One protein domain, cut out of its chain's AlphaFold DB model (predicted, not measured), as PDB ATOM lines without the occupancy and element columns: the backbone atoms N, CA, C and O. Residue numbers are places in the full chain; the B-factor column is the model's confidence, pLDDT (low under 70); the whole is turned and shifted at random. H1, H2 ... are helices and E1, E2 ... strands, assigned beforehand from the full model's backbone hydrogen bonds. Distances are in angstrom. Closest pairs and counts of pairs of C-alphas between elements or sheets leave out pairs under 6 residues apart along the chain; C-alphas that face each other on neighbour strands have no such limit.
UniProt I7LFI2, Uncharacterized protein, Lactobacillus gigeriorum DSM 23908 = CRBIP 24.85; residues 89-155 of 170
ATOM      1  N   ARG A  89     230.204 142.636 202.755       95.44
ATOM      2  CA  ARG A  89     230.692 141.460 202.015       95.44
ATOM      3  C   ARG A  89     229.566 140.559 201.538       95.44
ATOM      4  O   ARG A  89     229.814 139.673 200.724       95.44
ATOM      5  N   TYR A  90     228.370 140.751 202.078       94.25
ATOM      6  CA  TYR A  90     227.213 139.920 201.818       94.25
ATOM      7  C   TYR A  90     225.981 140.786 201.644       94.25
ATOM      8  O   TYR A  90     225.844 141.827 202.293       94.25
ATOM      9  N   VAL A  91     225.085 140.304 200.795       94.69
ATOM     10  CA  VAL A  91     223.826 140.955 200.463       94.69
ATOM     11  C   VAL A  91     222.710 139.934 200.565       94.69
ATOM     12  O   VAL A  91     222.828 138.838 200.013       94.69
ATOM     13  N   ALA A  92     221.633 140.307 201.253       93.56
ATOM     14  CA  ALA A  92     220.374 139.579 201.258       93.56
ATOM     15  C   ALA A  92     219.281 140.387 200.559       93.56
ATOM     16  O   ALA A  92     219.144 141.583 200.812       93.56
ATOM     17  N   THR A  93     218.486 139.737 199.710       94.06
ATOM     18  CA  THR A  93     217.346 140.362 199.024       94.06
ATOM     19  C   THR A  93     216.051 139.589 199.204       94.06
ATOM     20  O   THR A  93     216.057 138.359 199.248       94.06
ATOM     21  N   LYS A  94     214.938 140.323 199.291       92.31
ATOM     22  CA  LYS A  94     213.571 139.787 199.273       92.31
ATOM     23  C   LYS A  94     212.623 140.837 198.697       92.31
ATOM     24  O   LYS A  94     212.368 141.865 199.323       92.31
ATOM     25  N   GLY A  95     212.100 140.589 197.496       89.62
ATOM     26  CA  GLY A  95     211.311 141.585 196.765       89.62
ATOM     27  C   GLY A  95     212.115 142.873 196.551       89.62
ATOM     28  O   GLY A  95     213.215 142.826 196.012       89.62
ATOM     29  N   LYS A  96     211.585 144.010 197.020       89.19
ATOM     30  CA  LYS A  96     212.259 145.322 196.958       89.19
ATOM     31  C   LYS A  96     213.348 145.532 198.019       89.19
ATOM     32  O   LYS A  96     214.085 146.508 197.945       89.19
ATOM     33  N   TYR A  97     213.418 144.676 199.039       91.56
ATOM     34  CA  TYR A  97     214.338 144.863 200.157       91.56
ATOM     35  C   TYR A  97     215.718 144.311 199.816       91.56
ATOM     36  O   TYR A  97     215.833 143.157 199.401       91.56
ATOM     37  N   ARG A  98     216.761 145.112 200.060       95.06
ATOM     38  CA  ARG A  98     218.168 144.707 199.973       95.06
ATOM     39  C   ARG A  98     218.906 145.117 201.241       95.06
ATOM     40  O   ARG A  98     218.879 146.288 201.611       95.06
ATOM     41  N   ILE A  99     219.550 144.153 201.897       94.81
ATOM     42  CA  ILE A  99     220.273 144.342 203.158       94.81
ATOM     43  C   ILE A  99     221.736 143.947 202.985       94.81
ATOM     44  O   ILE A  99     222.040 142.816 202.602       94.81
ATOM     45  N   HIS A 100     222.637 144.860 203.328       95.75
ATOM     46  CA  HIS A 100     224.083 144.674 203.281       95.75
ATOM     47  C   HIS A 100     224.646 144.327 204.661       95.75
ATOM     48  O   HIS A 100     224.300 144.951 205.662       95.75
ATOM     49  N   GLY A 101     225.566 143.367 204.727       94.00
ATOM     50  CA  GLY A 101     226.225 142.973 205.973       94.00
ATOM     51  C   GLY A 101     227.703 142.643 205.789       94.00
ATOM     52  O   GLY A 101     228.142 142.184 204.731       94.00
ATOM     53  N   ALA A 102     228.497 142.852 206.840       92.62
ATOM     54  CA  ALA A 102     229.917 142.489 206.847       92.62
ATOM     55  C   ALA A 102     230.130 140.962 206.885       92.62
ATOM     56  O   ALA A 102     231.131 140.449 206.379       92.62
ATOM     57  N   ASN A 103     229.183 140.223 207.469       89.12
ATOM     58  CA  ASN A 103     229.197 138.764 207.538       89.12
ATOM     59  C   ASN A 103     227.772 138.187 207.445       89.12
ATOM     60  O   ASN A 103     226.801 138.839 207.824       89.12
ATOM     61  N   MET A 104     227.634 136.949 206.963       87.81
ATOM     62  CA  MET A 104     226.320 136.309 206.817       87.81
ATOM     63  C   MET A 104     225.585 136.117 208.154       87.81
ATOM     64  O   MET A 104     224.359 136.178 208.191       87.81
ATOM     65  N   ALA A 105     226.313 135.906 209.254       85.75
ATOM     66  CA  ALA A 105     225.718 135.712 210.576       85.75
ATOM     67  C   ALA A 105     225.013 136.978 211.093       85.75
ATOM     68  O   ALA A 105     223.972 136.876 211.735       85.75
ATOM     69  N   SER A 106     225.545 138.165 210.792       86.19
ATOM     70  CA  SER A 106     224.917 139.452 211.110       86.19
ATOM     71  C   SER A 106     223.593 139.605 210.367       86.19
ATOM     72  O   SER A 106     222.586 139.903 210.996       86.19
ATOM     73  N   ILE A 107     223.559 139.262 209.075       88.25
ATOM     74  CA  ILE A 107     222.329 139.237 208.273       88.25
ATOM     75  C   ILE A 107     221.317 138.254 208.855       88.25
ATOM     76  O   ILE A 107     220.156 138.605 209.042       88.25
ATOM     77  N   ALA A 108     221.753 137.036 209.183       85.44
ATOM     78  CA  ALA A 108     220.881 136.030 209.775       85.44
ATOM     79  C   ALA A 108     220.221 136.536 211.065       85.44
ATOM     80  O   ALA A 108     219.006 136.433 211.207       85.44
ATOM     81  N   ARG A 109     221.018 137.102 211.977       83.50
ATOM     82  CA  ARG A 109     220.549 137.593 213.277       83.50
ATOM     83  C   ARG A 109     219.653 138.816 213.154       83.50
ATOM     84  O   ARG A 109     218.609 138.841 213.792       83.50
ATOM     85  N   ALA A 110     220.011 139.764 212.292       82.69
ATOM     86  CA  ALA A 110     219.193 140.938 212.004       82.69
ATOM     87  C   ALA A 110     217.807 140.559 211.452       82.69
ATOM     88  O   ALA A 110     216.816 141.217 211.743       82.69
ATOM     89  N   LEU A 111     217.723 139.456 210.705       82.81
ATOM     90  CA  LEU A 111     216.463 138.894 210.217       82.81
ATOM     91  C   LEU A 111     215.756 137.965 211.230       82.81
ATOM     92  O   LEU A 111     214.771 137.321 210.880       82.81
ATOM     93  N   GLY A 112     216.246 137.864 212.470       82.69
ATOM     94  CA  GLY A 112     215.640 137.056 213.533       82.69
ATOM     95  C   GLY A 112     215.996 135.564 213.507       82.69
ATOM     96  O   GLY A 112     215.383 134.767 214.219       82.69
ATOM     97  N   TYR A 113     216.992 135.144 212.722       81.88
ATOM     98  CA  TYR A 113     217.407 133.744 212.626       81.88
ATOM     99  C   TYR A 113     218.636 133.442 213.492       81.88
ATOM    100  O   TYR A 113     219.639 134.157 213.469       81.88
ATOM    101  N   LYS A 114     218.623 132.292 214.182       69.38
ATOM    102  CA  LYS A 114     219.737 131.775 215.005       69.38
ATOM    103  C   LYS A 114     220.947 131.277 214.180       69.38
ATOM    104  O   LYS A 114     221.529 130.262 214.527       69.38
ATOM    105  N   THR A 115     221.331 131.957 213.092       65.00
ATOM    106  CA  THR A 115     222.450 131.662 212.151       65.00
ATOM    107  C   THR A 115     222.240 130.578 211.082       65.00
ATOM    108  O   THR A 115     223.105 130.389 210.225       65.00
ATOM    109  N   ARG A 116     221.085 129.902 211.031       67.50
ATOM    110  CA  ARG A 116     220.809 128.909 209.976       67.50
ATOM    111  C   ARG A 116     220.525 129.590 208.634       67.50
ATOM    112  O   ARG A 116     219.414 130.047 208.390       67.50
ATOM    113  N   LEU A 117     221.511 129.583 207.737       69.94
ATOM    114  CA  LEU A 117     221.372 130.051 206.349       69.94
ATOM    115  C   LEU A 117     220.207 129.388 205.602       69.94
ATOM    116  O   LEU A 117     219.567 130.022 204.763       69.94
ATOM    117  N   SER A 118     219.914 128.126 205.921       73.06
ATOM    118  CA  SER A 118     218.761 127.407 205.377       73.06
ATOM    119  C   SER A 118     217.440 128.089 205.730       73.06
ATOM    120  O   SER A 118     216.591 128.229 204.859       73.06
ATOM    121  N   ALA A 119     217.295 128.607 206.953       71.44
ATOM    122  CA  ALA A 119     216.084 129.301 207.387       71.44
ATOM    123  C   ALA A 119     215.873 130.629 206.643       71.44
ATOM    124  O   ALA A 119     214.740 130.961 206.309       71.44
ATOM    125  N   ILE A 120     216.950 131.356 206.325       78.31
ATOM    126  CA  ILE A 120     216.888 132.587 205.517       78.31
ATOM    127  C   ILE A 120     216.318 132.262 204.130       78.31
ATOM    128  O   ILE A 120     215.322 132.852 203.710       78.31
ATOM    129  N   LYS A 121     216.898 131.259 203.456       79.25
ATOM    130  CA  LYS A 121     216.473 130.835 202.113       79.25
ATOM    131  C   LYS A 121     215.035 130.320 202.091       79.25
ATOM    132  O   LYS A 121     214.265 130.714 201.221       79.25
ATOM    133  N   SER A 122     214.646 129.507 203.074       77.38
ATOM    134  CA  SER A 122     213.277 128.989 203.202       77.38
ATOM    135  C   SER A 122     212.221 130.084 203.393       77.38
ATOM    136  O   SER A 122     211.058 129.854 203.092       77.38
ATOM    137  N   ASN A 123     212.611 131.281 203.842       81.25
ATOM    138  CA  ASN A 123     211.723 132.436 204.000       81.25
ATOM    139  C   ASN A 123     211.735 133.399 202.795       81.25
ATOM    140  O   ASN A 123     211.268 134.540 202.904       81.25
ATOM    141  N   GLY A 124     212.271 132.954 201.654       86.81
ATOM    142  CA  GLY A 124     212.265 133.697 200.392       86.81
ATOM    143  C   GLY A 124     213.371 134.744 200.259       86.81
ATOM    144  O   GLY A 124     213.305 135.579 199.361       86.81
ATOM    145  N   TRP A 125     214.374 134.725 201.141       89.94
ATOM    146  CA  TRP A 125     215.548 135.585 201.012       89.94
ATOM    147  C   TRP A 125     216.619 134.926 200.141       89.94
ATOM    148  O   TRP A 125     217.035 133.790 200.382       89.94
ATOM    149  N   LEU A 126     217.132 135.676 199.174       91.25
ATOM    150  CA  LEU A 126     218.305 135.299 198.393       91.25
ATOM    151  C   LEU A 126     219.547 135.929 199.028       91.25
ATOM    152  O   LEU A 126     219.551 137.125 199.298       91.25
ATOM    153  N   LEU A 127     220.591 135.132 199.267       90.75
ATOM    154  CA  LEU A 127     221.825 135.565 199.931       90.75
ATOM    155  C   LEU A 127     223.047 135.172 199.098       90.75
ATOM    156  O   LEU A 127     223.206 133.997 198.760       90.75
ATOM    157  N   TRP A 128     223.938 136.127 198.841       91.50
ATOM    158  CA  TRP A 128     225.211 135.892 198.155       91.50
ATOM    159  C   TRP A 128     226.318 136.813 198.681       91.50
ATOM    160  O   TRP A 128     226.081 137.735 199.466       91.50
ATOM    161  N   ALA A 129     227.554 136.520 198.276       94.25
ATOM    162  CA  ALA A 129     228.706 137.360 198.563       94.25
ATOM    163  C   ALA A 129     228.814 138.473 197.513       94.25
ATOM    164  O   ALA A 129     228.897 138.205 196.318       94.25
ATOM    165  N   GLU A 130     228.850 139.717 197.968       93.88
ATOM    166  CA  GLU A 130     229.052 140.897 197.137       93.88
ATOM    167  C   GLU A 130     229.794 141.925 197.985       93.88
ATOM    168  O   GLU A 130     229.353 142.279 199.080       93.88
ATOM    169  N   ARG A 131     230.964 142.364 197.515       94.31
ATOM    170  CA  ARG A 131     231.772 143.338 198.248       94.31
ATOM    171  C   ARG A 131     231.368 144.743 197.843       94.31
ATOM    172  O   ARG A 131     231.558 145.115 196.688       94.31
ATOM    173  N   ARG A 132     230.876 145.523 198.802       94.88
ATOM    174  CA  ARG A 132     230.553 146.938 198.625       94.88
ATOM    175  C   ARG A 132     231.134 147.788 199.747       94.88
ATOM    176  O   ARG A 132     231.175 147.391 200.913       94.88
ATOM    177  N   ARG A 133     231.568 148.986 199.374       95.19
ATOM    178  CA  ARG A 133     231.845 150.094 200.289       95.19
ATOM    179  C   ARG A 133     230.581 150.909 200.521       95.19
ATOM    180  O   ARG A 133     229.619 150.808 199.765       95.19
ATOM    181  N   TRP A 134     230.622 151.762 201.538       96.12
ATOM    182  CA  TRP A 134     229.516 152.648 201.889       96.12
ATOM    183  C   TRP A 134     229.021 153.511 200.718       96.12
ATOM    184  O   TRP A 134     227.818 153.603 200.496       96.12
ATOM    185  N   GLU A 135     229.933 154.079 199.922       95.75
ATOM    186  CA  GLU A 135     229.575 154.879 198.737       95.75
ATOM    187  C   GLU A 135     228.834 154.085 197.647       95.75
ATOM    188  O   GLU A 135     228.198 154.684 196.790       95.75
ATOM    189  N   GLN A 136     228.940 152.752 197.661       96.31
ATOM    190  CA  GLN A 136     228.380 151.862 196.643       96.31
ATOM    191  C   GLN A 136     227.036 151.258 197.063       96.31
ATOM    192  O   GLN A 136     226.460 150.487 196.302       96.31
ATOM    193  N   ILE A 137     226.574 151.522 198.285       95.69
ATOM    194  CA  ILE A 137     225.224 151.153 198.713       95.69
ATOM    195  C   ILE A 137     224.277 152.234 198.204       95.69
ATOM    196  O   ILE A 137     224.566 153.424 198.358       95.69
ATOM    197  N   ASP A 138     223.157 151.836 197.616       96.12
ATOM    198  CA  ASP A 138     222.197 152.791 197.071       96.12
ATOM    199  C   ASP A 138     221.333 153.396 198.190       96.12
ATOM    200  O   ASP A 138     221.162 152.824 199.270       96.12
ATOM    201  N   ASP A 139     220.822 154.608 197.974       95.44
ATOM    202  CA  ASP A 139     219.898 155.220 198.931       95.44
ATOM    203  C   ASP A 139     218.584 154.425 198.985       95.44
ATOM    204  O   ASP A 139     218.079 153.950 197.971       95.44
ATOM    205  N   GLY A 140     218.036 154.264 200.189       93.69
ATOM    206  CA  GLY A 140     216.883 153.402 200.450       93.69
ATOM    207  C   GLY A 140     217.236 151.934 200.703       93.69
ATOM    208  O   GLY A 140     216.395 151.204 201.226       93.69
ATOM    209  N   GLU A 141     218.468 151.500 200.417       95.88
ATOM    210  CA  GLU A 141     218.934 150.166 200.803       95.88
ATOM    211  C   GLU A 141     219.293 150.110 202.295       95.88
ATOM    212  O   GLU A 141     219.610 151.116 202.946       95.88
ATOM    213  N   TYR A 142     219.242 148.902 202.852       95.75
ATOM    214  CA  TYR A 142     219.456 148.657 204.269       95.75
ATOM    215  C   TYR A 142     220.844 148.092 204.512       95.75
ATOM    216  O   TYR A 142     221.415 147.398 203.673       95.75
ATOM    217  N   TYR A 143     221.387 148.326 205.693       95.44
ATOM    218  CA  TYR A 143     222.669 147.768 206.076       95.44
ATOM    219  C   TYR A 143     222.711 147.463 207.565       95.44
ATOM    220  O   TYR A 143     221.959 148.029 208.358       95.44
ATOM    221  N   ILE A 144     223.601 146.550 207.931       93.81
ATOM    222  CA  ILE A 144     223.805 146.135 209.312       93.81
ATOM    223  C   ILE A 144     225.123 146.706 209.789       93.81
ATOM    224  O   ILE A 144     226.173 146.495 209.171       93.81
ATOM    225  N   ASP A 145     225.051 147.429 210.896       90.56
ATOM    226  CA  ASP A 145     226.246 147.858 211.592       90.56
ATOM    227  C   ASP A 145     226.869 146.672 212.351       90.56
ATOM    228  O   ASP A 145     226.160 146.002 213.102       90.56
ATOM    229  N   PRO A 146     228.164 146.362 212.160       83.88
ATOM    230  CA  PRO A 146     228.780 145.199 212.791       83.88
ATOM    231  C   PRO A 146     228.981 145.349 214.301       83.88
ATOM    232  O   PRO A 146     229.113 144.322 214.958       83.88
ATOM    233  N   ASP A 147     229.019 146.574 214.833       82.69
ATOM    234  CA  ASP A 147     229.270 146.815 216.258       82.69
ATOM    235  C   ASP A 147     227.966 146.778 217.058       82.69
ATOM    236  O   ASP A 147     227.938 146.315 218.193       82.69
ATOM    237  N   GLU A 148     226.877 147.263 216.463       80.69
ATOM    238  CA  GLU A 148     225.587 147.376 217.150       80.69
ATOM    239  C   GLU A 148     224.571 146.304 216.744       80.69
ATOM    240  O   GLU A 148     223.516 146.195 217.366       80.69
ATOM    241  N   GLU A 149     224.847 145.559 215.670       79.12
ATOM    242  CA  GLU A 149     223.965 144.536 215.081       79.12
ATOM    243  C   GLU A 149     222.560 145.044 214.721       79.12
ATOM    244  O   GLU A 149     221.621 144.274 214.519       79.12
ATOM    245  N   ASN A 150     222.434 146.361 214.586       88.81
ATOM    246  CA  ASN A 150     221.207 147.047 214.230       88.81
ATOM    247  C   ASN A 150     221.092 147.217 212.721       88.81
ATOM    248  O   ASN A 150     222.091 147.405 212.018       88.81
ATOM    249  N   ILE A 151     219.849 147.207 212.239       92.12
ATOM    250  CA  ILE A 151     219.540 147.525 210.850       92.12
ATOM    251  C   ILE A 151     219.361 149.030 210.709       92.12
ATOM    252  O   ILE A 151     218.682 149.678 211.504       92.12
ATOM    253  N   TYR A 152     219.944 149.573 209.654       94.81
ATOM    254  CA  TYR A 152     219.862 150.971 209.280       94.81
ATOM    255  C   TYR A 152     219.462 151.104 207.814       94.81
ATOM    256  O   TYR A 152     219.725 150.202 207.022       94.81
ATOM    257  N   VAL A 153     218.868 152.235 207.438       95.75
ATOM    258  CA  VAL A 153     218.616 152.599 206.035       95.75
ATOM    259  C   VAL A 153     219.580 153.697 205.587       95.75
ATOM    260  O   VAL A 153     219.828 154.662 206.318       95.75
ATOM    261  N   LYS A 154     220.137 153.565 204.381       95.62
ATOM    262  CA  LYS A 154     220.988 154.600 203.788       95.62
ATOM    263  C   LYS A 154     220.139 155.735 203.201       95.62
ATOM    264  O   LYS A 154     219.170 155.488 202.488       95.62
ATOM    265  N   ARG A 155     220.501 156.982 203.514       95.12
ATOM    266  CA  ARG A 155     219.868 158.228 203.041       95.12
ATOM    267  C   ARG A 155     220.944 159.284 202.766       95.12
ATOM    268  O   ARG A 155     221.037 160.290 203.466       95.12
TER     269      ARG A 155
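Overview. This is residues 89 to 155 of the 170 residues of an uncharacterized protein of Lactobacillus gigeriorum DSM 23908 = CRBIP 24.85 (UniProt I7LFI2). The model is a strongly twisted sheet of five strands with one short helix, H1, packed slantwise over its strand E2 on one face, while a second short helix, H2, lies farther out and only grazes the sheet. E1 and E2 make one hairpin of the sheet, E4 and E5 a smaller one beside it, and E3 makes the edge beyond E1. The printed part has 67 residues with two named helices and five named strands, in the order E1 E2 H1 H2 E3 E4 E5. The sheet runs E3 E1 E2 E4 E5 and is mixed, and the class is mixed, helices and strands. The whole is compact, with a radius of gyration of the C-alphas of 10.9 A, and rounded, spanning 30 by 26 by 18 A.

Arrangement. Start at E1, residues 89 to 94, and turn into E2, residues 97 to 101, its antiparallel partner in a hairpin; N 92 and O 99 are 2.9 A apart, within hydrogen-bond range. Next comes H1, residues 104 to 110, on the sheet and over E2 at a height over the sheet of 7.9 A; on the local plane it stands at 52 degrees to E2, slantwise to the strands. The closest C-alphas of H1 and E2 are those of Ile 107 and Gly 101, 5.9 A apart. H2, residues 117 to 122, only just touches H1, with 3 pairs of C-alphas within 8 A, the closest being Ala 108 and Ile 120 at 6.8 A; they run the same way at a steep tilt of 61 degrees. E3, residues 126 to 132, is antiparallel to E1, with N 93 and O 126 at 2.9 A. E2, H1, H2 and E3 form a split strand-helix-strand unit, two strands running the same way with E1 between them in the sheet, and its crossover is right-handed. E4, residues 142 to 144, is parallel to E2, with N 100 and O 142 at 2.8 A. E5, residues 151 to 153, closes a hairpin with E4, where N 143 and O 152 are 2.8 A apart. In H1 and H2 every O i to N i+4 pair is within hydrogen-bond range.

Along the chain. Find C-alpha 89 at (230.692, 141.460, 202.015); from there E1 runs 17.4 A to C-alpha 94. E2 covers 13.4 A, H1 10.0 A and H2 8.7 A. Look for C-alpha 126 at (218.305, 135.299, 198.393), where E3 begins its 16.9 A. E5 ends at C-alpha 153, (218.616, 152.599, 206.035).

Size, cuts and confidence. The C-alphas of Ser 118 and Arg 155, the two farthest apart, are 30.9 A from each other. The printed part has no cut, and no link is long. Look at residues 114 to 117 for pLDDT under 70; the mean of the printed part is 88.5.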